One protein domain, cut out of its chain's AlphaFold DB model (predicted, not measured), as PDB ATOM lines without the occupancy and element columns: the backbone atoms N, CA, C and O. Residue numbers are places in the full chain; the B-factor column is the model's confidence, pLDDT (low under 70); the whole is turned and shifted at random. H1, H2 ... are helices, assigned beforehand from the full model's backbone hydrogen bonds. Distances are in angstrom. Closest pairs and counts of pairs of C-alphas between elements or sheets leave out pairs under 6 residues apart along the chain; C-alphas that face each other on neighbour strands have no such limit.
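Overview. This is residues 26 to 80 of the 273 residues of an uncharacterized protein of Phtheirospermum japonicum (UniProt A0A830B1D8). From its first residue, one long helix, H1, runs as an arm into a small body; beyond its far end a long link folds back, and the short helix H2 stands crosswise beside the last part of H1. Residues 26 to 41 of H1 stick out free. The printed part has 55 residues with two named helices, H1 then H2, no named strand, and is all helix. It is loose, with a radius of gyration of the C-alphas of 13.0 A and spans of 44 by 19 by 18 A.

Arrangement. Look at H1, residues 26 to 51, and H2, residues 68 to 79: they are close but not clearly touching, their closest C-alphas, those of His 46 and Phe 78, 7.1 A apart. Their lines are about perpendicular, at 79 degrees. In H1 and H2 every O i to N i+4 pair is within hydrogen-bond range.

Along the chain. Find C-alpha 26 at (29.241, -26.979, -1.901); from there H1 runs 37.9 A to C-alpha 51. H2 runs 16.4 A from C-alpha 68 to C-alpha 79 at (25.104, -6.827, 26.620).

Size, cuts and confidence. The C-alphas farthest apart, those of Ile 26 and Glu 56, are 43.7 A apart. The link of residues 52 to 67 is long. The printed part has no cut, and no printed residue is under 70 in pLDDT.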
ATOM      1  N   ILE A  26      29.428 -28.361  -1.432       81.25
ATOM      2  CA  ILE A  26      29.241 -26.979  -1.901       81.25
ATOM      3  C   ILE A  26      28.442 -26.174  -0.872       81.25
ATOM      4  O   ILE A  26      28.861 -25.078  -0.488       81.25
ATOM      5  N   LYS A  27      27.324 -26.719  -0.366       82.75
ATOM      6  CA  LYS A  27      26.521 -26.064   0.683       82.75
ATOM      7  C   LYS A  27      27.389 -25.753   1.907       82.75
ATOM      8  O   LYS A  27      27.373 -24.629   2.405       82.75
ATOM      9  N   LYS A  28      28.193 -26.716   2.362       84.50
ATOM     10  CA  LYS A  28      29.101 -26.561   3.507       84.50
ATOM     11  C   LYS A  28      30.119 -25.439   3.300       84.50
ATOM     12  O   LYS A  28      30.263 -24.601   4.191       84.50
ATOM     13  N   VAL A  29      30.781 -25.372   2.143       84.81
ATOM     14  CA  VAL A  29      31.741 -24.297   1.829       84.81
ATOM     15  C   VAL A  29      31.050 -22.932   1.799       84.81
ATOM     16  O   VAL A  29      31.538 -21.973   2.401       84.81
ATOM     17  N   VAL A  30      29.872 -22.842   1.174       87.38
ATOM     18  CA  VAL A  30      29.081 -21.602   1.131       87.38
ATOM     19  C   VAL A  30      28.698 -21.147   2.540       87.38
ATOM     20  O   VAL A  30      28.931 -19.989   2.893       87.38
ATOM     21  N   PHE A  31      28.183 -22.043   3.385       87.62
ATOM     22  CA  PHE A  31      27.849 -21.713   4.772       87.62
ATOM     23  C   PHE A  31      29.076 -21.313   5.594       87.62
ATOM     24  O   PHE A  31      28.989 -20.390   6.403       87.62
ATOM     25  N   GLN A  32      30.231 -21.951   5.392       86.00
ATOM     26  CA  GLN A  32      31.476 -21.531   6.039       86.00
ATOM     27  C   GLN A  32      31.842 -20.094   5.662       86.00
ATOM     28  O   GLN A  32      32.166 -19.296   6.547       86.00
ATOM     29  N   GLN A  33      31.732 -19.741   4.380       87.50
ATOM     30  CA  GLN A  33      32.028 -18.394   3.908       87.50
ATOM     31  C   GLN A  33      31.021 -17.368   4.439       87.50
ATOM     32  O   GLN A  33      31.432 -16.336   4.969       87.50
ATOM     33  N   LEU A  34      29.719 -17.661   4.386       90.44
ATOM     34  CA  LEU A  34      28.680 -16.795   4.954       90.44
ATOM     35  C   LEU A  34      28.896 -16.574   6.453       90.44
ATOM     36  O   LEU A  34      28.851 -15.442   6.923       90.44
ATOM     37  N   ASN A  35      29.235 -17.629   7.193       90.94
ATOM     38  CA  ASN A  35      29.535 -17.530   8.616       90.94
ATOM     39  C   ASN A  35      30.794 -16.691   8.898       90.94
ATOM     40  O   ASN A  35      30.854 -16.001   9.916       90.94
ATOM     41  N   ARG A  36      31.820 -16.730   8.034       87.56
ATOM     42  CA  ARG A  36      32.993 -15.839   8.141       87.56
ATOM     43  C   ARG A  36      32.588 -14.378   7.931       87.56
ATOM     44  O   ARG A  36      32.959 -13.528   8.740       87.56
ATOM     45  N   GLN A  37      31.785 -14.102   6.903       90.44
ATOM     46  CA  GLN A  37      31.293 -12.751   6.618       90.44
ATOM     47  C   GLN A  37      30.406 -12.219   7.745       90.44
ATOM     48  O   GLN A  37      30.603 -11.095   8.201       90.44
ATOM     49  N   TYR A  38      29.501 -13.047   8.265       90.38
ATOM     50  CA  TYR A  38      28.642 -12.683   9.385       90.38
ATOM     51  C   TYR A  38      29.448 -12.361  10.652       90.38
ATOM     52  O   TYR A  38      29.194 -11.346  11.295       90.38
ATOM     53  N   ARG A  39      30.476 -13.157  10.986       89.56
ATOM     54  CA  ARG A  39      31.368 -12.857  12.125       89.56
ATOM     55  C   ARG A  39      32.117 -11.534  11.950       89.56
ATOM     56  O   ARG A  39      32.215 -10.778  12.911       89.56
ATOM     57  N   SER A  40      32.621 -11.259  10.745       90.88
ATOM     58  CA  SER A  40      33.296  -9.997  10.408       90.88
ATOM     59  C   SER A  40      32.353  -8.798  10.542       90.88
ATOM     60  O   SER A  40      32.691  -7.818  11.204       90.88
ATOM     61  N   LEU A  41      31.141  -8.901   9.988       91.31
ATOM     62  CA  LEU A  41      30.103  -7.882  10.131       91.31
ATOM     63  C   LEU A  41      29.783  -7.640  11.609       91.31
ATOM     64  O   LEU A  41      29.890  -6.513  12.078       91.31
ATOM     65  N   ARG A  42      29.480  -8.700  12.364       91.56
ATOM     66  CA  ARG A  42      29.157  -8.602  13.792       91.56
ATOM     67  C   ARG A  42      30.284  -7.966  14.605       91.56
ATOM     68  O   ARG A  42      30.002  -7.198  15.513       91.56
ATOM     69  N   HIS A  43      31.545  -8.242  14.271       91.06
ATOM     70  CA  HIS A  43      32.682  -7.585  14.914       91.06
ATOM     71  C   HIS A  43      32.704  -6.073  14.654       91.06
ATOM     72  O   HIS A  43      32.860  -5.313  15.603       91.06
ATOM     73  N   LYS A  44      32.493  -5.628  13.408       92.00
ATOM     74  CA  LYS A  44      32.422  -4.191  13.072       92.00
ATOM     75  C   LYS A  44      31.280  -3.487  13.800       92.00
ATOM     76  O   LYS A  44      31.430  -2.359  14.247       92.00
ATOM     77  N   LEU A  45      30.149  -4.171  13.923       92.56
ATOM     78  CA  LEU A  45      28.978  -3.671  14.635       92.56
ATOM     79  C   LEU A  45      29.209  -3.573  16.137       92.56
ATOM     80  O   LEU A  45      28.857  -2.567  16.738       92.56
ATOM     81  N   HIS A  46      29.862  -4.573  16.724       91.75
ATOM     82  CA  HIS A  46      30.286  -4.508  18.115       91.75
ATOM     83  C   HIS A  46      31.311  -3.388  18.342       91.75
ATOM     84  O   HIS A  46      31.228  -2.693  19.341       91.75
ATOM     85  N   ASP A  47      32.269  -3.189  17.432       91.56
ATOM     86  CA  ASP A  47      33.241  -2.091  17.519       91.56
ATOM     87  C   ASP A  47      32.555  -0.716  17.444       91.56
ATOM     88  O   ASP A  47      32.872   0.178  18.223       91.56
ATOM     89  N   HIS A  48      31.554  -0.568  16.569       89.75
ATOM     90  CA  HIS A  48      30.707   0.625  16.519       89.75
ATOM     91  C   HIS A  48      29.918   0.830  17.820       89.75
ATOM     92  O   HIS A  48      29.895   1.941  18.344       89.75
ATOM     93  N   TYR A  49      29.307  -0.234  18.352       91.12
ATOM     94  CA  TYR A  49      28.605  -0.200  19.635       91.12
ATOM     95  C   TYR A  49      29.539   0.214  20.777       91.12
ATOM     96  O   TYR A  49      29.273   1.183  21.475       91.12
ATOM     97  N   ALA A  50      30.680  -0.460  20.915       89.62
ATOM     98  CA  ALA A  50      31.624  -0.240  22.004       89.62
ATOM     99  C   ALA A  50      32.209   1.183  22.022       89.62
ATOM    100  O   ALA A  50      32.500   1.696  23.099       89.62
ATOM    101  N   LYS A  51      32.374   1.825  20.858       88.88
ATOM    102  CA  LYS A  51      32.874   3.208  20.747       88.88
ATOM    103  C   LYS A  51      31.852   4.271  21.138       88.88
ATOM    104  O   LYS A  51      32.260   5.344  21.563       88.88
ATOM    105  N   ASN A  52      30.564   3.986  20.974       85.75
ATOM    106  CA  ASN A  52      29.479   4.944  21.206       85.75
ATOM    107  C   ASN A  52      28.541   4.473  22.329       85.75
ATOM    108  O   ASN A  52      27.394   4.895  22.390       85.75
ATOM    109  N   LYS A  53      29.010   3.570  23.198       81.94
ATOM    110  CA  LYS A  53      28.185   2.916  24.221       81.94
ATOM    111  C   LYS A  53      27.523   3.912  25.183       81.94
ATOM    112  O   LYS A  53      26.436   3.639  25.675       81.94
ATOM    113  N   ASP A  54      28.177   5.044  25.422       81.31
ATOM    114  CA  ASP A  54      27.696   6.094  26.323       81.31
ATOM    115  C   ASP A  54      26.751   7.100  25.631       81.31
ATOM    116  O   ASP A  54      26.232   8.004  26.281       81.31
ATOM    117  N   ASP A  55      26.530   6.972  24.317       80.25
ATOM    118  CA  ASP A  55      25.604   7.818  23.563       80.25
ATOM    119  C   ASP A  55      24.213   7.173  23.527       80.25
ATOM    120  O   ASP A  55      23.997   6.159  22.862       80.25
ATOM    121  N   GLU A  56      23.240   7.785  24.207       73.94
ATOM    122  CA  GLU A  56      21.840   7.334  24.208       73.94
ATOM    123  C   GLU A  56      21.248   7.255  22.788       73.94
ATOM    124  O   GLU A  56      20.352   6.451  22.522       73.94
ATOM    125  N   LYS A  57      21.799   8.018  21.832       73.81
ATOM    126  CA  LYS A  57      21.356   8.019  20.429       73.81
ATOM    127  C   LYS A  57      21.791   6.784  19.652       73.81
ATOM    128  O   LYS A  57      21.328   6.586  18.527       73.81
ATOM    129  N   ILE A  58      22.651   5.935  20.217       78.31
ATOM    130  CA  ILE A  58      23.141   4.751  19.512       78.31
ATOM    131  C   ILE A  58      22.019   3.752  19.206       78.31
ATOM    132  O   ILE A  58      22.093   3.043  18.204       78.31
ATOM    133  N   LEU A  59      20.964   3.717  20.028       72.12
ATOM    134  CA  LEU A  59      19.776   2.887  19.801       72.12
ATOM    135  C   LEU A  59      18.956   3.389  18.602       72.12
ATOM    136  O   LEU A  59      18.404   2.593  17.844       72.12
ATOM    137  N   GLU A  60      18.927   4.709  18.398       73.81
ATOM    138  CA  GLU A  60      18.125   5.378  17.368       73.81
ATOM    139  C   GLU A  60      18.842   5.481  16.014       73.81
ATOM    140  O   GLU A  60      18.194   5.652  14.979       73.81
ATOM    141  N   GLN A  61      20.174   5.355  15.995       78.75
ATOM    142  CA  GLN A  61      20.997   5.479  14.788       78.75
ATOM    143  C   GLN A  61      21.743   4.173  14.465       78.75
ATOM    144  O   GLN A  61      22.959   4.078  14.663       78.75
ATOM    145  N   PRO A  62      21.046   3.146  13.935       82.88
ATOM    146  CA  PRO A  62      21.700   1.917  13.520       82.88
ATOM    147  C   PRO A  62      22.666   2.176  12.350       82.88
ATOM    148  O   PRO A  62      22.381   2.990  11.463       82.88
ATOM    149  N   PRO A  63      23.789   1.440  12.275       85.88
ATOM    150  CA  PRO A  63      24.676   1.489  11.122       85.88
ATOM    151  C   PRO A  63      23.957   1.177   9.801       85.88
ATOM    152  O   PRO A  63      23.032   0.360   9.742       85.88
ATOM    153  N   GLN A  64      24.426   1.793   8.711       84.31
ATOM    154  CA  GLN A  64      23.821   1.651   7.384       84.31
ATOM    155  C   GLN A  64      23.641   0.175   6.985       84.31
ATOM    156  O   GLN A  64      24.587  -0.613   6.988       84.31
ATOM    157  N   GLY A  65      22.421  -0.181   6.575       84.12
ATOM    158  CA  GLY A  65      22.083  -1.529   6.105       84.12
ATOM    159  C   GLY A  65      21.559  -2.478   7.184       84.12
ATOM    160  O   GLY A  65      21.314  -3.645   6.874       84.12
ATOM    161  N   ILE A  66      21.351  -1.994   8.411       88.06
ATOM    162  CA  ILE A  66      20.748  -2.748   9.516       88.06
ATOM    163  C   ILE A  66      19.441  -2.078   9.917       88.06
ATOM    164  O   ILE A  66      19.362  -0.857  10.004       88.06
ATOM    165  N   THR A  67      18.400  -2.885  10.116       89.50
ATOM    166  CA  THR A  67      17.114  -2.381  10.606       89.50
ATOM    167  C   THR A  67      17.187  -2.140  12.109       89.50
ATOM    168  O   THR A  67      17.951  -2.812  12.803       89.50
ATOM    169  N   VAL A  68      16.381  -1.212  12.621       87.69
ATOM    170  CA  VAL A  68      16.360  -0.865  14.052       87.69
ATOM    171  C   VAL A  68      16.090  -2.101  14.916       87.69
ATOM    172  O   VAL A  68      16.765  -2.315  15.917       87.69
ATOM    173  N   GLU A  69      15.195  -2.988  14.480       89.19
ATOM    174  CA  GLU A  69      14.854  -4.210  15.218       89.19
ATOM    175  C   GLU A  69      16.050  -5.166  15.310       89.19
ATOM    176  O   GLU A  69      16.350  -5.705  16.372       89.19
ATOM    177  N   ASN A  70      16.775  -5.356  14.203       90.12
ATOM    178  CA  ASN A  70      17.974  -6.193  14.194       90.12
ATOM    179  C   ASN A  70      19.114  -5.565  15.001       90.12
ATOM    180  O   ASN A  70      19.935  -6.289  15.563       90.12
ATOM    181  N   TRP A  71      19.182  -4.235  15.043       92.00
ATOM    182  CA  TRP A  71      20.168  -3.518  15.838       92.00
ATOM    183  C   TRP A  71      19.927  -3.691  17.336       92.00
ATOM    184  O   TRP A  71      20.863  -4.051  18.046       92.00
ATOM    185  N   GLN A  72      18.675  -3.570  17.786       89.88
ATOM    186  CA  GLN A  72      18.305  -3.823  19.179       89.88
ATOM    187  C   GLN A  72      18.696  -5.241  19.615       89.88
ATOM    188  O   GLN A  72      19.395  -5.413  20.607       89.88
ATOM    189  N   VAL A  73      18.350  -6.253  18.811       91.88
ATOM    190  CA  VAL A  73      18.712  -7.654  19.092       91.88
ATOM    191  C   VAL A  73      20.232  -7.845  19.198       91.88
ATOM    192  O   VAL A  73      20.708  -8.660  19.988       91.88
ATOM    193  N   LEU A  74      21.016  -7.117  18.397       91.88
ATOM    194  CA  LEU A  74      22.475  -7.176  18.463       91.88
ATOM    195  C   LEU A  74      23.030  -6.501  19.717       91.88
ATOM    196  O   LEU A  74      23.981  -7.031  20.286       91.88
ATOM    197  N   ILE A  75      22.451  -5.379  20.145       91.00
ATOM    198  CA  ILE A  75      22.824  -4.709  21.395       91.00
ATOM    199  C   ILE A  75      22.525  -5.622  22.580       91.00
ATOM    200  O   ILE A  75      23.439  -5.909  23.349       91.00
ATOM    201  N   ASP A  76      21.315  -6.180  22.658       92.38
ATOM    202  CA  ASP A  76      20.934  -7.129  23.709       92.38
ATOM    203  C   ASP A  76      21.904  -8.328  23.740       92.38
ATOM    204  O   ASP A  76      22.345  -8.782  24.798       92.38
ATOM    205  N   TYR A  77      22.315  -8.816  22.564       92.88
ATOM    206  CA  TYR A  77      23.330  -9.862  22.444       92.88
ATOM    207  C   TYR A  77      24.714  -9.415  22.947       92.88
ATOM    208  O   TYR A  77      25.386 -10.190  23.626       92.88
ATOM    209  N   PHE A  78      25.169  -8.198  22.638       92.50
ATOM    210  CA  PHE A  78      26.452  -7.673  23.127       92.50
ATOM    211  C   PHE A  78      26.443  -7.399  24.635       92.50
ATOM    212  O   PHE A  78      27.481  -7.518  25.291       92.50
ATOM    213  N   GLU A  79      25.285  -7.054  25.191       92.12
ATOM    214  CA  GLU A  79      25.104  -6.827  26.620       92.12
ATOM    215  C   GLU A  79      24.887  -8.113  27.417       92.12
ATOM    216  O   GLU A  79      25.086  -8.098  28.635       92.12
ATOM    217  N   SER A  80      24.565  -9.221  26.749       95.75
ATOM    218  CA  SER A  80      24.413 -10.523  27.391       95.75
ATOM    219  C   SER A  80      25.673 -10.957  28.151       95.75
ATOM    220  O   SER A  80      26.810 -10.773  27.694       95.75
TER     221      SER A  80